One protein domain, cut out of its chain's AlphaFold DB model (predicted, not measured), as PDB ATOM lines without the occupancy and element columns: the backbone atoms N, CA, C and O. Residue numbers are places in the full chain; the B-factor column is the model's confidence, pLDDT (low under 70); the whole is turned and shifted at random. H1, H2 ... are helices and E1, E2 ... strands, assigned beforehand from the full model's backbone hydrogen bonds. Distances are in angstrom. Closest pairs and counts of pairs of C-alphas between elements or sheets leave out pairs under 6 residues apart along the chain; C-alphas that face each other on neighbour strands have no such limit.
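This is residues 44 to 54 and 111 to 217 of the 340 residues of the protein "Hypothetical protein" of Noctiluca scintillans (UniProt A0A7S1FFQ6). A twisted slab of five strands has one helix, H3, packed across one of its faces, with the other face bare; H1 grazes the sheet and H2 follows E4. A long loop, residues 163 to 178, reaches 29 A from the mean of the C-alphas. The 118 printed residues have three named helices and five named strands, along the chain E1 E2 H1 E3 E4 H2 H3 E5; the antiparallel sheet runs E2 E3 E4 E1 E5. The class is mixed, and the whole is compact, with a radius of gyration of the C-alphas of 14.4 A and spans of 49 by 37 by 23 A.

E1, residues 44 to 51, is antiparallel to E4, residues 148 to 156, with N 46 and O 153 2.8 A apart, and to E5, residues 213 to 216, with N 45 and O 215 2.8 A apart. Edge strand E2, residues 115 to 118, is antiparallel to E3, residues 139 to 144, with N 117 and O 140 2.9 A apart. H1, residues 123 to 133, only grazes the sheet with residues 123 to 126. E3 and E4 form a hairpin, with N 143 and O 150 2.8 A apart. H2, residues 157 to 162, is not on the sheet. H3, residues 179 to 191, is on it at a height of 9.8 A, across the strands, making two layers, helix over sheet. E4, H2, H3 and E5 form a split strand-helix-strand unit, two strands running the same way with E1 between them, its crossover right-handed. Every O i to N i+4 pair is within hydrogen-bond range in H1, H2 and H3.

E1 begins at C-alpha 44 (-21.371, -22.512, -38.707) and is 22.8 A long, E2 10.1 A, H1 15.2 A, E3 16.5 A, E4 26.2 A, H2 8.6 A, H3 18.0 A and E5 10.3 A, ending at C-alpha 216 (-19.220, -24.419, -42.287).

The C-alphas of Ala 111 and Lys 171, the farthest apart, are 49.3 A apart. Residues 55 to 110 are not printed, and C-alphas 54 and 111 are 21.2 A apart across the cut. The links H2 to H3 and H3 to E5 are long. Mean pLDDT of the printed part is 78.7; 33 residues are under 70, among them 195 to 210.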
ATOM      1  N   PHE A  44     -22.497 -23.348 -38.320       87.75
ATOM      2  CA  PHE A  44     -21.371 -22.512 -38.707       87.75
ATOM      3  C   PHE A  44     -20.546 -22.111 -37.495       87.75
ATOM      4  O   PHE A  44     -21.099 -21.800 -36.443       87.75
ATOM      5  N   ALA A  45     -19.229 -22.054 -37.660       86.25
ATOM      6  CA  ALA A  45     -18.353 -21.363 -36.731       86.25
ATOM      7  C   ALA A  45     -18.096 -19.942 -37.232       86.25
ATOM      8  O   ALA A  45     -17.614 -19.734 -38.347       86.25
ATOM      9  N   VAL A  46     -18.391 -18.968 -36.381       87.19
ATOM     10  CA  VAL A  46     -17.984 -17.578 -36.546       87.19
ATOM     11  C   VAL A  46     -16.712 -17.367 -35.745       87.19
ATOM     12  O   VAL A  46     -16.713 -17.574 -34.534       87.19
ATOM     13  N   VAL A  47     -15.636 -16.957 -36.406       83.06
ATOM     14  CA  VAL A  47     -14.314 -16.806 -35.799       83.06
ATOM     15  C   VAL A  47     -13.877 -15.354 -35.822       83.06
ATOM     16  O   VAL A  47     -13.872 -14.703 -36.868       83.06
ATOM     17  N   CYS A  48     -13.452 -14.869 -34.660       79.12
ATOM     18  CA  CYS A  48     -12.913 -13.534 -34.459       79.12
ATOM     19  C   CYS A  48     -11.574 -13.642 -33.731       79.12
ATOM     20  O   CYS A  48     -11.469 -14.319 -32.710       79.12
ATOM     21  N   THR A  49     -10.545 -12.970 -34.240       73.44
ATOM     22  CA  THR A  49      -9.230 -12.943 -33.590       73.44
ATOM     23  C   THR A  49      -8.812 -11.508 -33.354       73.44
ATOM     24  O   THR A  49      -8.652 -10.746 -34.301       73.44
ATOM     25  N   ARG A  50      -8.590 -11.175 -32.086       68.88
ATOM     26  CA  ARG A  50      -8.026  -9.912 -31.627       68.88
ATOM     27  C   ARG A  50      -6.571 -10.133 -31.240       68.88
ATOM     28  O   ARG A  50      -6.251 -11.067 -30.505       68.88
ATOM     29  N   THR A  51      -5.684  -9.266 -31.713       65.00
ATOM     30  CA  THR A  51      -4.261  -9.292 -31.336       65.00
ATOM     31  C   THR A  51      -3.930  -8.037 -30.533       65.00
ATOM     32  O   THR A  51      -4.153  -6.923 -30.994       65.00
ATOM     33  N   PHE A  52      -3.443  -8.203 -29.303       59.22
ATOM     34  CA  PHE A  52      -3.153  -7.095 -28.379       59.22
ATOM     35  C   PHE A  52      -1.735  -6.549 -28.536       59.22
ATOM     36  O   PHE A  52      -1.471  -5.386 -28.238       59.22
ATOM     37  N   LYS A  53      -0.816  -7.387 -29.020       51.66
ATOM     38  CA  LYS A  53       0.539  -7.010 -29.421       51.66
ATOM     39  C   LYS A  53       0.863  -7.762 -30.700       51.66
ATOM     40  O   LYS A  53       0.614  -8.963 -30.788       51.66
ATOM     41  N   MET A  54       1.445  -7.069 -31.677       42.19
ATOM     42  CA  MET A  54       2.113  -7.735 -32.794       42.19
ATOM     43  C   MET A  54       3.143  -8.684 -32.185       42.19
ATOM     44  O   MET A  54       4.142  -8.227 -31.626       42.19
ATOM     45  N   ALA A 111      -7.880 -12.674 -13.877       44.16
ATOM     46  CA  ALA A 111      -8.470 -11.717 -14.826       44.16
ATOM     47  C   ALA A 111      -8.569 -12.186 -16.298       44.16
ATOM     48  O   ALA A 111      -9.281 -11.562 -17.082       44.16
ATOM     49  N   GLU A 112      -7.912 -13.282 -16.704       54.19
ATOM     50  CA  GLU A 112      -7.770 -13.668 -18.129       54.19
ATOM     51  C   GLU A 112      -8.074 -15.153 -18.417       54.19
ATOM     52  O   GLU A 112      -7.373 -15.828 -19.168       54.19
ATOM     53  N   ARG A 113      -9.140 -15.711 -17.833       65.06
ATOM     54  CA  ARG A 113      -9.485 -17.126 -18.055       65.06
ATOM     55  C   ARG A 113     -10.091 -17.360 -19.446       65.06
ATOM     56  O   ARG A 113     -11.075 -16.719 -19.835       65.06
ATOM     57  N   SER A 114      -9.481 -18.286 -20.190       76.19
ATOM     58  CA  SER A 114     -10.093 -18.921 -21.363       76.19
ATOM     59  C   SER A 114     -11.314 -19.730 -20.923       76.19
ATOM     60  O   SER A 114     -11.332 -20.257 -19.812       76.19
ATOM     61  N   PHE A 115     -12.324 -19.846 -21.779       78.94
ATOM     62  CA  PHE A 115     -13.529 -20.610 -21.468       78.94
ATOM     63  C   PHE A 115     -14.098 -21.307 -22.702       78.94
ATOM     64  O   PHE A 115     -13.896 -20.883 -23.840       78.94
ATOM     65  N   HIS A 116     -14.849 -22.371 -22.446       83.75
ATOM     66  CA  HIS A 116     -15.598 -23.126 -23.436       83.75
ATOM     67  C   HIS A 116     -16.965 -23.430 -22.828       83.75
ATOM     68  O   HIS A 116     -17.062 -24.136 -21.829       83.75
ATOM     69  N   LEU A 117     -18.009 -22.857 -23.419       86.94
ATOM     70  CA  LEU A 117     -19.385 -22.991 -22.967       86.94
ATOM     71  C   LEU A 117     -20.214 -23.580 -24.102       86.94
ATOM     72  O   LEU A 117     -20.216 -23.053 -25.211       86.94
ATOM     73  N   THR A 118     -20.947 -24.653 -23.823       88.75
ATOM     74  CA  THR A 118     -21.905 -25.238 -24.767       88.75
ATOM     75  C   THR A 118     -23.321 -25.103 -24.233       88.75
ATOM     76  O   THR A 118     -23.559 -25.185 -23.026       88.75
ATOM     77  N   ARG A 119     -24.288 -24.954 -25.138       89.31
ATOM     78  CA  ARG A 119     -25.713 -24.914 -24.799       89.31
ATOM     79  C   ARG A 119     -26.178 -26.194 -24.108       89.31
ATOM     80  O   ARG A 119     -27.039 -26.126 -23.244       89.31
ATOM     81  N   GLN A 120     -25.577 -27.333 -24.453       87.56
ATOM     82  CA  GLN A 120     -25.868 -28.630 -23.834       87.56
ATOM     83  C   GLN A 120     -25.484 -28.681 -22.351       87.56
ATOM     84  O   GLN A 120     -26.209 -29.275 -21.560       87.56
ATOM     85  N   LEU A 121     -24.356 -28.071 -21.972       86.69
ATOM     86  CA  LEU A 121     -23.867 -28.077 -20.590       86.69
ATOM     87  C   LEU A 121     -24.367 -26.874 -19.777       86.69
ATOM     88  O   LEU A 121     -24.448 -26.950 -18.555       86.69
ATOM     89  N   HIS A 122     -24.728 -25.773 -20.441       89.94
ATOM     90  CA  HIS A 122     -25.108 -24.509 -19.805       89.94
ATOM     91  C   HIS A 122     -26.483 -24.004 -20.271       89.94
ATOM     92  O   HIS A 122     -26.643 -22.827 -20.585       89.94
ATOM     93  N   THR A 123     -27.499 -24.870 -20.300       92.50
ATOM     94  CA  THR A 123     -28.833 -24.554 -20.847       92.50
ATOM     95  C   THR A 123     -29.407 -23.231 -20.331       92.50
ATOM     96  O   THR A 123     -29.807 -22.387 -21.126       92.50
ATOM     97  N   ALA A 124     -29.383 -22.991 -19.014       92.62
ATOM     98  CA  ALA A 124     -29.932 -21.766 -18.422       92.62
ATOM     99  C   ALA A 124     -29.239 -20.480 -18.923       92.62
ATOM    100  O   ALA A 124     -29.903 -19.467 -19.146       92.62
ATOM    101  N   LEU A 125     -27.920 -20.534 -19.144       91.19
ATOM    102  CA  LEU A 125     -27.128 -19.415 -19.658       91.19
ATOM    103  C   LEU A 125     -27.501 -19.089 -21.108       91.19
ATOM    104  O   LEU A 125     -27.681 -17.926 -21.462       91.19
ATOM    105  N   PHE A 126     -27.652 -20.113 -21.947       93.44
ATOM    106  CA  PHE A 126     -27.986 -19.940 -23.360       93.44
ATOM    107  C   PHE A 126     -29.464 -19.577 -23.576       93.44
ATOM    108  O   PHE A 126     -29.776 -18.827 -24.498       93.44
ATOM    109  N   GLU A 127     -30.370 -20.011 -22.695       94.38
ATOM    110  CA  GLU A 127     -31.756 -19.519 -22.674       94.38
ATOM    111  C   GLU A 127     -31.834 -18.042 -22.259       94.38
ATOM    112  O   GLU A 127     -32.641 -17.286 -22.803       94.38
ATOM    113  N   ARG A 128     -30.970 -17.594 -21.333       94.31
ATOM    114  CA  ARG A 128     -30.824 -16.166 -21.000       94.31
ATOM    115  C   ARG A 128     -30.317 -15.374 -22.205       94.31
ATOM    116  O   ARG A 128     -30.935 -14.376 -22.565       94.31
ATOM    117  N   LEU A 129     -29.271 -15.865 -22.873       92.38
ATOM    118  CA  LEU A 129     -28.736 -15.254 -24.092       92.38
ATOM    119  C   LEU A 129     -29.822 -15.104 -25.160       92.38
ATOM    120  O   LEU A 129     -30.003 -14.009 -25.692       92.38
ATOM    121  N   LYS A 130     -30.595 -16.160 -25.428       95.12
ATOM    122  CA  LYS A 130     -31.698 -16.112 -26.394       95.12
ATOM    123  C   LYS A 130     -32.772 -15.102 -26.002       95.12
ATOM    124  O   LYS A 130     -33.249 -14.367 -26.861       95.12
ATOM    125  N   ARG A 131     -33.143 -15.035 -24.723       95.75
ATOM    126  CA  ARG A 131     -34.163 -14.097 -24.229       95.75
ATOM    127  C   ARG A 131     -33.724 -12.636 -24.336       95.75
ATOM    128  O   ARG A 131     -34.544 -11.794 -24.676       95.75
ATOM    129  N   GLU A 132     -32.460 -12.343 -24.041       93.75
ATOM    130  CA  GLU A 132     -31.928 -10.972 -24.024       93.75
ATOM    131  C   GLU A 132     -31.523 -10.466 -25.412       93.75
ATOM    132  O   GLU A 132     -31.644  -9.277 -25.695       93.75
ATOM    133  N   THR A 133     -31.041 -11.356 -26.283       91.50
ATOM    134  CA  THR A 133     -30.466 -10.971 -27.583       91.50
ATOM    135  C   THR A 133     -31.298 -11.409 -28.785       91.50
ATOM    136  O   THR A 133     -31.055 -10.945 -29.896       91.50
ATOM    137  N   GLY A 134     -32.248 -12.328 -28.595       92.94
ATOM    138  CA  GLY A 134     -32.969 -13.002 -29.678       92.94
ATOM    139  C   GLY A 134     -32.149 -14.069 -30.415       92.94
ATOM    140  O   GLY A 134     -32.688 -14.756 -31.280       92.94
ATOM    141  N   LEU A 135     -30.865 -14.246 -30.088       93.69
ATOM    142  CA  LEU A 135     -29.963 -15.141 -30.810       93.69
ATOM    143  C   LEU A 135     -29.967 -16.547 -30.214       93.69
ATOM    144  O   LEU A 135     -29.849 -16.732 -29.006       93.69
ATOM    145  N   THR A 136     -30.036 -17.561 -31.076       94.62
ATOM    146  CA  THR A 136     -29.751 -18.943 -30.677       94.62
ATOM    147  C   THR A 136     -28.326 -19.288 -31.099       94.62
ATOM    148  O   THR A 136     -27.969 -19.184 -32.266       94.62
ATOM    149  N   VAL A 137     -27.494 -19.695 -30.146       93.25
ATOM    150  CA  VAL A 137     -26.115 -20.142 -30.397       93.25
ATOM    151  C   VAL A 137     -25.896 -21.482 -29.701       93.25
ATOM    152  O   VAL A 137     -26.492 -21.745 -28.658       93.25
ATOM    153  N   ASP A 138     -25.078 -22.354 -30.284       91.38
ATOM    154  CA  ASP A 138     -24.855 -23.706 -29.757       91.38
ATOM    155  C   ASP A 138     -23.662 -23.780 -28.811       91.38
ATOM    156  O   ASP A 138     -23.676 -24.556 -27.854       91.38
ATOM    157  N   ALA A 139     -22.631 -22.976 -29.061       89.81
ATOM    158  CA  ALA A 139     -21.445 -22.938 -28.223       89.81
ATOM    159  C   ALA A 139     -20.658 -21.639 -28.407       89.81
ATOM    160  O   ALA A 139     -20.735 -20.987 -29.449       89.81
ATOM    161  N   VAL A 140     -19.890 -21.284 -27.382       88.62
ATOM    162  CA  VAL A 140     -19.014 -20.117 -27.345       88.62
ATOM    163  C   VAL A 140     -17.675 -20.521 -26.736       88.62
ATOM    164  O   VAL A 140     -17.611 -21.059 -25.630       88.62
ATOM    165  N   PHE A 141     -16.601 -20.228 -27.460       84.88
ATOM    166  CA  PHE A 141     -15.228 -20.543 -27.095       84.88
ATOM    167  C   PHE A 141     -14.419 -19.261 -27.082       84.88
ATOM    168  O   PHE A 141     -14.456 -18.487 -28.037       84.88
ATOM    169  N   CYS A 142     -13.653 -19.051 -26.023       80.62
ATOM    170  CA  CYS A 142     -12.743 -17.927 -25.924       80.62
ATOM    171  C   CYS A 142     -11.396 -18.427 -25.424       80.62
ATOM    172  O   CYS A 142     -11.275 -18.844 -24.273       80.62
ATOM    173  N   VAL A 143     -10.389 -18.376 -26.291       77.00
ATOM    174  CA  VAL A 143      -8.998 -18.638 -25.931       77.00
ATOM    175  C   VAL A 143      -8.305 -17.297 -25.767       77.00
ATOM    176  O   VAL A 143      -8.267 -16.486 -26.691       77.00
ATOM    177  N   ARG A 144      -7.762 -17.057 -24.579       74.19
ATOM    178  CA  ARG A 144      -7.042 -15.837 -24.224       74.19
ATOM    179  C   ARG A 144      -5.591 -16.158 -23.910       74.19
ATOM    180  O   ARG A 144      -5.280 -17.158 -23.273       74.19
ATOM    181  N   SER A 145      -4.716 -15.285 -24.380       68.50
ATOM    182  CA  SER A 145      -3.289 -15.262 -24.087       68.50
ATOM    183  C   SER A 145      -2.835 -13.809 -23.972       68.50
ATOM    184  O   SER A 145      -3.524 -12.906 -24.449       68.50
ATOM    185  N   ALA A 146      -1.627 -13.589 -23.453       65.19
ATOM    186  CA  ALA A 146      -1.043 -12.254 -23.307       65.19
ATOM    187  C   ALA A 146      -0.946 -11.443 -24.622       65.19
ATOM    188  O   ALA A 146      -0.790 -10.221 -24.590       65.19
ATOM    189  N   ALA A 147      -1.004 -12.102 -25.788       63.56
ATOM    190  CA  ALA A 147      -0.873 -11.460 -27.098       63.56
ATOM    191  C   ALA A 147      -2.118 -11.587 -27.988       63.56
ATOM    192  O   ALA A 147      -2.319 -10.747 -28.866       63.56
ATOM    193  N   VAL A 148      -2.942 -12.618 -27.791       67.38
ATOM    194  CA  VAL A 148      -4.051 -12.967 -28.688       67.38
ATOM    195  C   VAL A 148      -5.277 -13.366 -27.884       67.38
ATOM    196  O   VAL A 148      -5.183 -14.179 -26.964       67.38
ATOM    197  N   GLN A 149      -6.431 -12.850 -28.293       73.06
ATOM    198  CA  GLN A 149      -7.732 -13.368 -27.912       73.06
ATOM    199  C   GLN A 149      -8.450 -13.897 -29.152       73.06
ATOM    200  O   GLN A 149      -8.687 -13.171 -30.114       73.06
ATOM    201  N   HIS A 150      -8.809 -15.170 -29.106       78.06
ATOM    202  CA  HIS A 150      -9.543 -15.860 -30.150       78.06
ATOM    203  C   HIS A 150     -10.932 -16.215 -29.636       78.06
ATOM    204  O   HIS A 150     -11.065 -16.815 -28.569       78.06
ATOM    205  N   PHE A 151     -11.959 -15.826 -30.380       79.75
ATOM    206  CA  PHE A 151     -13.354 -16.004 -30.018       79.75
ATOM    207  C   PHE A 151     -14.083 -16.734 -31.140       79.75
ATOM    208  O   PHE A 151     -14.131 -16.246 -32.270       79.75
ATOM    209  N   THR A 152     -14.651 -17.888 -30.813       86.38
ATOM    210  CA  THR A 152     -15.377 -18.738 -31.757       86.38
ATOM    211  C   THR A 152     -16.796 -18.948 -31.259       86.38
ATOM    212  O   THR A 152     -17.005 -19.321 -30.106       86.38
ATOM    213  N   ILE A 153     -17.774 -18.719 -32.130       89.19
ATOM    214  CA  ILE A 153     -19.197 -18.910 -31.846       89.19
ATOM    215  C   ILE A 153     -19.724 -19.969 -32.803       89.19
ATOM    216  O   ILE A 153     -19.608 -19.807 -34.015       89.19
ATOM    217  N   THR A 154     -20.341 -21.017 -32.278       91.50
ATOM    218  CA  THR A 154     -21.066 -21.989 -33.096       91.50
ATOM    219  C   THR A 154     -22.521 -21.548 -33.211       91.50
ATOM    220  O   THR A 154     -23.214 -21.425 -32.199       91.50
ATOM    221  N   VAL A 155     -22.980 -21.289 -34.433       92.81
ATOM    222  CA  VAL A 155     -24.296 -20.711 -34.730       92.81
ATOM    223  C   VAL A 155     -25.060 -21.620 -35.705       92.81
ATOM    224  O   VAL A 155     -24.506 -21.986 -36.747       92.81
ATOM    225  N   PRO A 156     -26.327 -21.970 -35.417       92.75
ATOM    226  CA  PRO A 156     -27.193 -22.655 -36.372       92.75
ATOM    227  C   PRO A 156     -27.475 -21.807 -37.615       92.75
ATOM    228  O   PRO A 156     -27.633 -20.586 -37.541       92.75
ATOM    229  N   ARG A 157     -27.649 -22.468 -38.760       91.62
ATOM    230  CA  ARG A 157     -28.041 -21.846 -40.031       91.62
ATOM    231  C   ARG A 157     -29.327 -21.037 -39.908       91.62
ATOM    232  O   ARG A 157     -29.382 -19.935 -40.443       91.62
ATOM    233  N   SER A 158     -30.319 -21.544 -39.174       92.25
ATOM    234  CA  SER A 158     -31.588 -20.843 -38.939       92.25
ATOM    235  C   SER A 158     -31.368 -19.471 -38.304       92.25
ATOM    236  O   SER A 158     -31.859 -18.477 -38.819       92.25
ATOM    237  N   THR A 159     -30.524 -19.374 -37.273       94.19
ATOM    238  CA  THR A 159     -30.197 -18.086 -36.641       94.19
ATOM    239  C   THR A 159     -29.483 -17.137 -37.600       94.19
ATOM    240  O   THR A 159     -29.755 -15.937 -37.599       94.19
ATOM    241  N   LEU A 160     -28.592 -17.645 -38.454       93.50
ATOM    242  CA  LEU A 160     -27.941 -16.816 -39.471       93.50
ATOM    243  C   LEU A 160     -28.920 -16.324 -40.546       93.50
ATOM    244  O   LEU A 160     -28.754 -15.213 -41.048       93.50
ATOM    245  N   GLN A 161     -29.933 -17.116 -40.895       92.44
ATOM    246  CA  GLN A 161     -30.995 -16.717 -41.822       92.44
ATOM    247  C   GLN A 161     -31.934 -15.683 -41.191       92.44
ATOM    248  O   GLN A 161     -32.201 -14.654 -41.810       92.44
ATOM    249  N   ASP A 162     -32.353 -15.902 -39.942       92.38
ATOM    250  CA  ASP A 162     -33.200 -14.978 -39.176       92.38
ATOM    251  C   ASP A 162     -32.535 -13.600 -39.045       92.38
ATOM    252  O   ASP A 162     -33.164 -12.560 -39.249       92.38
ATOM    253  N   MET A 163     -31.220 -13.590 -38.806       92.56
ATOM    254  CA  MET A 163     -30.403 -12.375 -38.726       92.56
ATOM    255  C   MET A 163     -29.985 -11.814 -40.092       92.56
ATOM    256  O   MET A 163     -29.249 -10.828 -40.149       92.56
ATOM    257  N   LYS A 164     -30.437 -12.421 -41.198       92.69
ATOM    258  CA  LYS A 164     -30.104 -12.045 -42.586       92.69
ATOM    259  C   LYS A 164     -28.601 -12.049 -42.895       92.69
ATOM    260  O   LYS A 164     -28.165 -11.417 -43.857       92.69
ATOM    261  N   VAL A 165     -27.822 -12.782 -42.098       92.50
ATOM    262  CA  VAL A 165     -26.392 -13.025 -42.312       92.50
ATOM    263  C   VAL A 165     -26.192 -13.942 -43.511       92.50
ATOM    264  O   VAL A 165     -25.350 -13.660 -44.356       92.50
ATOM    265  N   LEU A 166     -26.974 -15.020 -43.594       90.50
ATOM    266  CA  LEU A 166     -26.973 -15.923 -44.739       90.50
ATOM    267  C   LEU A 166     -28.197 -15.670 -45.602       90.50
ATOM    268  O   LEU A 166     -29.333 -15.819 -45.150       90.50
ATOM    269  N   ARG A 167     -27.954 -15.323 -46.865       85.19
ATOM    270  CA  ARG A 167     -28.995 -15.218 -47.886       85.19
ATOM    271  C   ARG A 167     -28.842 -16.361 -48.891       85.19
ATOM    272  O   ARG A 167     -27.730 -16.541 -49.397       85.19
ATOM    273  N   PRO A 168     -29.920 -17.109 -49.194       77.44
ATOM    274  CA  PRO A 168     -29.876 -18.181 -50.181       77.44
ATOM    275  C   PRO A 168     -29.342 -17.685 -51.525       77.44
ATOM    276  O   PRO A 168     -29.578 -16.540 -51.913       77.44
ATOM    277  N   ALA A 169     -28.634 -18.543 -52.251       73.88
ATOM    278  CA  ALA A 169     -28.254 -18.247 -53.624       73.88
ATOM    279  C   ALA A 169     -29.441 -18.421 -54.580       73.88
ATOM    280  O   ALA A 169     -30.116 -19.449 -54.546       73.88
ATOM    281  N   ASP A 170     -29.618 -17.490 -55.518       67.69
ATOM    282  CA  ASP A 170     -30.735 -17.517 -56.476       67.69
ATOM    283  C   ASP A 170     -30.704 -18.714 -57.455       67.69
ATOM    284  O   ASP A 170     -31.704 -19.013 -58.103       67.69
ATOM    285  N   LYS A 171     -29.556 -19.398 -57.612       62.84
ATOM    286  CA  LYS A 171     -29.344 -20.465 -58.617       62.84
ATOM    287  C   LYS A 171     -28.477 -21.631 -58.123       62.84
ATOM    288  O   LYS A 171     -27.538 -22.028 -58.805       62.84
ATOM    289  N   GLY A 172     -28.736 -22.143 -56.917       58.56
ATOM    290  CA  GLY A 172     -27.988 -23.292 -56.371       58.56
ATOM    291  C   GLY A 172     -26.486 -23.028 -56.178       58.56
ATOM    292  O   GLY A 172     -25.687 -23.960 -56.135       58.56
ATOM    293  N   GLY A 173     -26.104 -21.749 -56.121       60.38
ATOM    294  CA  GLY A 173     -24.756 -21.298 -55.792       60.38
ATOM    295  C   GLY A 173     -24.533 -21.214 -54.282       60.38
ATOM    296  O   GLY A 173     -25.369 -21.635 -53.485       60.38
ATOM    297  N   ARG A 174     -23.399 -20.638 -53.883       68.38
ATOM    298  CA  ARG A 174     -23.075 -20.405 -52.469       68.38
ATOM    299  C   ARG A 174     -23.969 -19.326 -51.866       68.38
ATOM    300  O   ARG A 174     -24.248 -18.328 -52.531       68.38
ATOM    301  N   ASP A 175     -24.356 -19.514 -50.605       76.88
ATOM    302  CA  ASP A 175     -25.059 -18.479 -49.851       76.88
ATOM    303  C   ASP A 175     -24.247 -17.183 -49.842       76.88
ATOM    304  O   ASP A 175     -23.020 -17.183 -49.692       76.88
ATOM    305  N   HIS A 176     -24.947 -16.063 -49.965       83.94
ATOM    306  CA  HIS A 176     -24.331 -14.758 -49.822       83.94
ATOM    307  C   HIS A 176     -24.227 -14.423 -48.336       83.94
ATOM    308  O   HIS A 176     -25.238 -14.402 -47.628       83.94
ATOM    309  N   VAL A 177     -23.004 -14.144 -47.881       87.88
ATOM    310  CA  VAL A 177     -22.735 -13.715 -46.507       87.88
ATOM    311  C   VAL A 177     -22.816 -12.194 -46.426       87.88
ATOM    312  O   VAL A 177     -22.007 -11.479 -47.024       87.88
ATOM    313  N   ASP A 178     -23.776 -11.690 -45.658       89.19
ATOM    314  CA  ASP A 178     -23.829 -10.288 -45.263       89.19
ATOM    315  C   ASP A 178     -22.896 -10.058 -44.070       89.19
ATOM    316  O   ASP A 178     -23.218 -10.355 -42.918       89.19
ATOM    317  N   TYR A 179     -21.707  -9.536 -44.357       87.06
ATOM    318  CA  TYR A 179     -20.692  -9.304 -43.334       87.06
ATOM    319  C   TYR A 179     -21.070  -8.205 -42.339       87.06
ATOM    320  O   TYR A 179     -20.632  -8.267 -41.197       87.06
ATOM    321  N   THR A 180     -21.912  -7.241 -42.720       88.69
ATOM    322  CA  THR A 180     -22.393  -6.215 -41.786       88.69
ATOM    323  C   THR A 180     -23.327  -6.843 -40.755       88.69
ATOM    324  O   THR A 180     -23.198  -6.600 -39.554       88.69
ATOM    325  N   ALA A 181     -24.245  -7.702 -41.206       90.75
ATOM    326  CA  ALA A 181     -25.101  -8.472 -40.311       90.75
ATOM    327  C   ALA A 181     -24.282  -9.441 -39.437       90.75
ATOM    328  O   ALA A 181     -24.551  -9.559 -38.240       90.75
ATOM    329  N   LEU A 182     -23.252 -10.086 -40.002       90.88
ATOM    330  CA  LEU A 182     -22.355 -10.984 -39.268       90.88
ATOM    331  C   LEU A 182     -21.597 -10.246 -38.157       90.88
ATOM    332  O   LEU A 182     -21.538 -10.725 -37.027       90.88
ATOM    333  N   GLU A 183     -21.053  -9.066 -38.452       87.38
ATOM    334  CA  GLU A 183     -20.382  -8.216 -37.465       87.38
ATOM    335  C   GLU A 183     -21.324  -7.782 -36.342       87.38
ATOM    336  O   GLU A 183     -20.933  -7.773 -35.175       87.38
ATOM    337  N   ASN A 184     -22.577  -7.456 -36.670       87.88
ATOM    338  CA  ASN A 184     -23.584  -7.120 -35.667       87.88
ATOM    339  C   ASN A 184     -23.903  -8.316 -34.762       87.88
ATOM    340  O   ASN A 184     -23.930  -8.151 -33.543       87.88
ATOM    341  N   LEU A 185     -24.078  -9.516 -35.329       91.12
ATOM    342  CA  LEU A 185     -24.275 -10.749 -34.562       91.12
ATOM    343  C   LEU A 185     -23.104 -10.989 -33.606       91.12
ATOM    344  O   LEU A 185     -23.315 -11.188 -32.411       91.12
ATOM    345  N   VAL A 186     -21.870 -10.918 -34.114       87.81
ATOM    346  CA  VAL A 186     -20.658 -11.078 -33.301       87.81
ATOM    347  C   VAL A 186     -20.624 -10.058 -32.176       87.81
ATOM    348  O   VAL A 186     -20.365 -10.433 -31.037       87.81
ATOM    349  N   ARG A 187     -20.915  -8.784 -32.467       84.19
ATOM    350  CA  ARG A 187     -20.910  -7.717 -31.465       84.19
ATOM    351  C   ARG A 187     -21.902  -8.016 -30.343       84.19
ATOM    352  O   ARG A 187     -21.512  -7.954 -29.184       84.19
ATOM    353  N   VAL A 188     -23.131  -8.410 -30.678       87.00
ATOM    354  CA  VAL A 188     -24.173  -8.757 -29.698       87.00
ATOM    355  C   VAL A 188     -23.744  -9.934 -28.821       87.00
ATOM    356  O   VAL A 188     -23.752  -9.809 -27.599       87.00
ATOM    357  N   VAL A 189     -23.305 -11.048 -29.420       87.62
ATOM    358  CA  VAL A 189     -22.861 -12.229 -28.656       87.62
ATOM    359  C   VAL A 189     -21.631 -11.900 -27.813       87.62
ATOM    360  O   VAL A 189     -21.544 -12.315 -26.664       87.62
ATOM    361  N   SER A 190     -20.687 -11.124 -28.347       80.25
ATOM    362  CA  SER A 190     -19.455 -10.763 -27.645       80.25
ATOM    363  C   SER A 190     -19.659  -9.824 -26.455       80.25
ATOM    364  O   SER A 190     -18.821  -9.798 -25.556       80.25
ATOM    365  N   SER A 191     -20.745  -9.051 -26.461       80.00
ATOM    366  CA  SER A 191     -21.116  -8.138 -25.377       80.00
ATOM    367  C   SER A 191     -21.977  -8.809 -24.307       80.00
ATOM    368  O   SER A 191     -22.211  -8.211 -23.258       80.00
ATOM    369  N   PHE A 192     -22.461 -10.031 -24.551       83.44
ATOM    370  CA  PHE A 192     -23.243 -10.779 -23.576       83.44
ATOM    371  C   PHE A 192     -22.377 -11.191 -22.378       83.44
ATOM    372  O   PHE A 192     -21.236 -11.634 -22.525       83.44
ATOM    373  N   HIS A 193     -22.937 -11.069 -21.174       81.25
ATOM    374  CA  HIS A 193     -22.260 -11.499 -19.958       81.25
ATOM    375  C   HIS A 193     -22.357 -13.021 -19.797       81.25
ATOM    376  O   HIS A 193     -23.399 -13.557 -19.411       81.25
ATOM    377  N   PHE A 194     -21.256 -13.715 -20.083       77.19
ATOM    378  CA  PHE A 194     -21.109 -15.136 -19.787       77.19
ATOM    379  C   PHE A 194     -20.589 -15.309 -18.356       77.19
ATOM    380  O   PHE A 194     -19.488 -14.859 -18.038       77.19
ATOM    381  N   ASP A 195     -21.371 -15.965 -17.500       66.00
ATOM    382  CA  ASP A 195     -20.999 -16.199 -16.101       66.00
ATOM    383  C   ASP A 195     -19.653 -16.956 -16.040       66.00
ATOM    384  O   ASP A 195     -19.491 -18.007 -16.660       66.00
ATOM    385  N   GLY A 196     -18.659 -16.409 -15.331       53.94
ATOM    386  CA  GLY A 196     -17.306 -16.986 -15.244       53.94
ATOM    387  C   GLY A 196     -16.344 -16.608 -16.381       53.94
ATOM    388  O   GLY A 196     -15.165 -16.958 -16.318       53.94
ATOM    389  N   ALA A 197     -16.795 -15.852 -17.386       54.28
ATOM    390  CA  ALA A 197     -15.917 -15.199 -18.349       54.28
ATOM    391  C   ALA A 197     -15.515 -13.812 -17.825       54.28
ATOM    392  O   ALA A 197     -16.392 -13.039 -17.432       54.28
ATOM    393  N   PRO A 198     -14.225 -13.424 -17.867       49.28
ATOM    394  CA  PRO A 198     -13.891 -12.029 -17.663       49.28
ATOM    395  C   PRO A 198     -14.578 -11.222 -18.763       49.28
ATOM    396  O   PRO A 198     -14.365 -11.470 -19.963       49.28
ATOM    397  N   VAL A 199     -15.429 -10.288 -18.329       48.12
ATOM    398  CA  VAL A 199     -15.934  -9.192 -19.156       48.12
ATOM    399  C   VAL A 199     -14.716  -8.634 -19.878       48.12
ATOM    400  O   VAL A 199     -13.657  -8.464 -19.267       48.12
ATOM    401  N   ALA A 200     -14.805  -8.452 -21.194       49.22
ATOM    402  CA  ALA A 200     -13.750  -7.758 -21.914       49.22
ATOM    403  C   ALA A 200     -13.411  -6.480 -21.137       49.22
ATOM    404  O   ALA A 200     -14.340  -5.756 -20.784       49.22
ATOM    405  N   ARG A 201     -12.125  -6.326 -20.764       47.03
ATOM    406  CA  ARG A 201     -11.612  -5.311 -19.821       47.03
ATOM    407  C   ARG A 201     -12.516  -4.078 -19.833       47.03
ATOM    408  O   ARG A 201     -12.607  -3.450 -20.882       47.03
ATOM    409  N   GLU A 202     -13.236  -3.867 -18.728       41.91
ATOM    410  CA  GLU A 202     -14.294  -2.863 -18.522       41.91
ATOM    411  C   GLU A 202     -14.730  -2.095 -19.787       41.91
ATOM    412  O   GLU A 202     -14.130  -1.097 -20.181       41.91
ATOM    413  N   GLY A 203     -15.810  -2.556 -20.428       47.53
ATOM    414  CA  GLY A 203     -16.546  -1.765 -21.422       47.53
ATOM    415  C   GLY A 203     -16.069  -1.855 -22.875       47.53
ATOM    416  O   GLY A 203     -16.636  -1.167 -23.724       47.53
ATOM    417  N   GLN A 204     -15.087  -2.697 -23.212       51.16
ATOM    418  CA  GLN A 204     -14.753  -2.977 -24.619       51.16
ATOM    419  C   GLN A 204     -15.399  -4.283 -25.106       51.16
ATOM    420  O   GLN A 204     -15.521  -5.202 -24.319       51.16
ATOM    421  N   PRO A 205     -15.810  -4.430 -26.375       55.44
ATOM    422  CA  PRO A 205     -16.262  -5.719 -26.914       55.44
ATOM    423  C   PRO A 205     -15.109  -6.737 -27.063       55.44
ATOM    424  O   PRO A 205     -13.944  -6.360 -27.234       55.44
ATOM    425  N   LEU A 206     -15.415  -8.050 -27.049       58.44
ATOM    426  CA  LEU A 206     -14.421  -9.104 -27.378       58.44
ATOM    427  C   LEU A 206     -13.957  -9.010 -28.847       58.44
ATOM    428  O   LEU A 206     -12.905  -9.540 -29.198       58.44
ATOM    429  N   TYR A 207     -14.740  -8.325 -29.682       64.69
ATOM    430  CA  TYR A 207     -14.503  -8.045 -31.095       64.69
ATOM    431  C   TYR A 207     -13.968  -6.618 -31.297       64.69
ATOM    432  O   TYR A 207     -14.592  -5.666 -30.840       64.69
ATOM    433  N   ASP A 208     -12.849  -6.450 -32.003       62.84
ATOM    434  CA  ASP A 208     -12.162  -5.160 -32.206       62.84
ATOM    435  C   ASP A 208     -12.339  -4.548 -33.609       62.84
ATOM    436  O   ASP A 208     -11.721  -3.528 -33.910       62.84
ATOM    437  N   GLY A 209     -13.189  -5.131 -34.460       60.78
ATOM    438  CA  GLY A 209     -13.458  -4.614 -35.808       60.78
ATOM    439  C   GLY A 209     -12.752  -5.352 -36.948       60.78
ATOM    440  O   GLY A 209     -12.986  -5.012 -38.107       60.78
ATOM    441  N   VAL A 210     -11.923  -6.365 -36.672       68.25
ATOM    442  CA  VAL A 210     -11.370  -7.227 -37.731       68.25
ATOM    443  C   VAL A 210     -12.456  -8.168 -38.252       68.25
ATOM    444  O   VAL A 210     -12.893  -9.040 -37.511       68.25
ATOM    445  N   ARG A 211     -12.842  -8.027 -39.530       76.50
ATOM    446  CA  ARG A 211     -13.910  -8.803 -40.194       76.50
ATOM    447  C   ARG A 211     -13.977 -10.269 -39.713       76.50
ATOM    448  O   ARG A 211     -13.001 -10.999 -39.918       76.50
ATOM    449  N   PRO A 212     -15.120 -10.730 -39.165       83.62
ATOM    450  CA  PRO A 212     -15.295 -12.111 -38.745       83.62
ATOM    451  C   PRO A 212     -15.197 -13.070 -39.929       83.62
ATOM    452  O   PRO A 212     -15.667 -12.777 -41.033       83.62
ATOM    453  N   LEU A 213     -14.634 -14.246 -39.673       83.50
ATOM    454  CA  LEU A 213     -14.651 -15.357 -40.616       83.50
ATOM    455  C   LEU A 213     -15.844 -16.261 -40.312       83.50
ATOM    456  O   LEU A 213     -16.158 -16.507 -39.150       83.50
ATOM    457  N   LEU A 214     -16.493 -16.764 -41.360       85.50
ATOM    458  CA  LEU A 214     -17.600 -17.707 -41.258       85.50
ATOM    459  C   LEU A 214     -17.189 -19.020 -41.925       85.50
ATOM    460  O   LEU A 214     -16.819 -19.024 -43.099       85.50
ATOM    461  N   HIS A 215     -17.263 -20.122 -41.183       83.06
ATOM    462  CA  HIS A 215     -16.881 -21.455 -41.645       83.06
ATOM    463  C   HIS A 215     -18.023 -22.448 -41.440       83.06
ATOM    464  O   HIS A 215     -18.653 -22.448 -40.386       83.06
ATOM    465  N   GLY A 216     -18.284 -23.302 -42.431       80.94
ATOM    466  CA  GLY A 216     -19.220 -24.419 -42.287       80.94
ATOM    467  C   GLY A 216     -18.630 -25.522 -41.407       80.94
ATOM    468  O   GLY A 216     -17.451 -25.832 -41.539       80.94
ATOM    469  N   PHE A 217     -19.442 -26.073 -40.506       75.75
ATOM    470  CA  PHE A 217     -19.052 -27.042 -39.473       75.75
ATOM    471  C   PHE A 217     -19.959 -28.282 -39.420       75.75
ATOM    472  O   PHE A 217     -19.889 -29.057 -38.469       75.75
TER     473      PHE A 217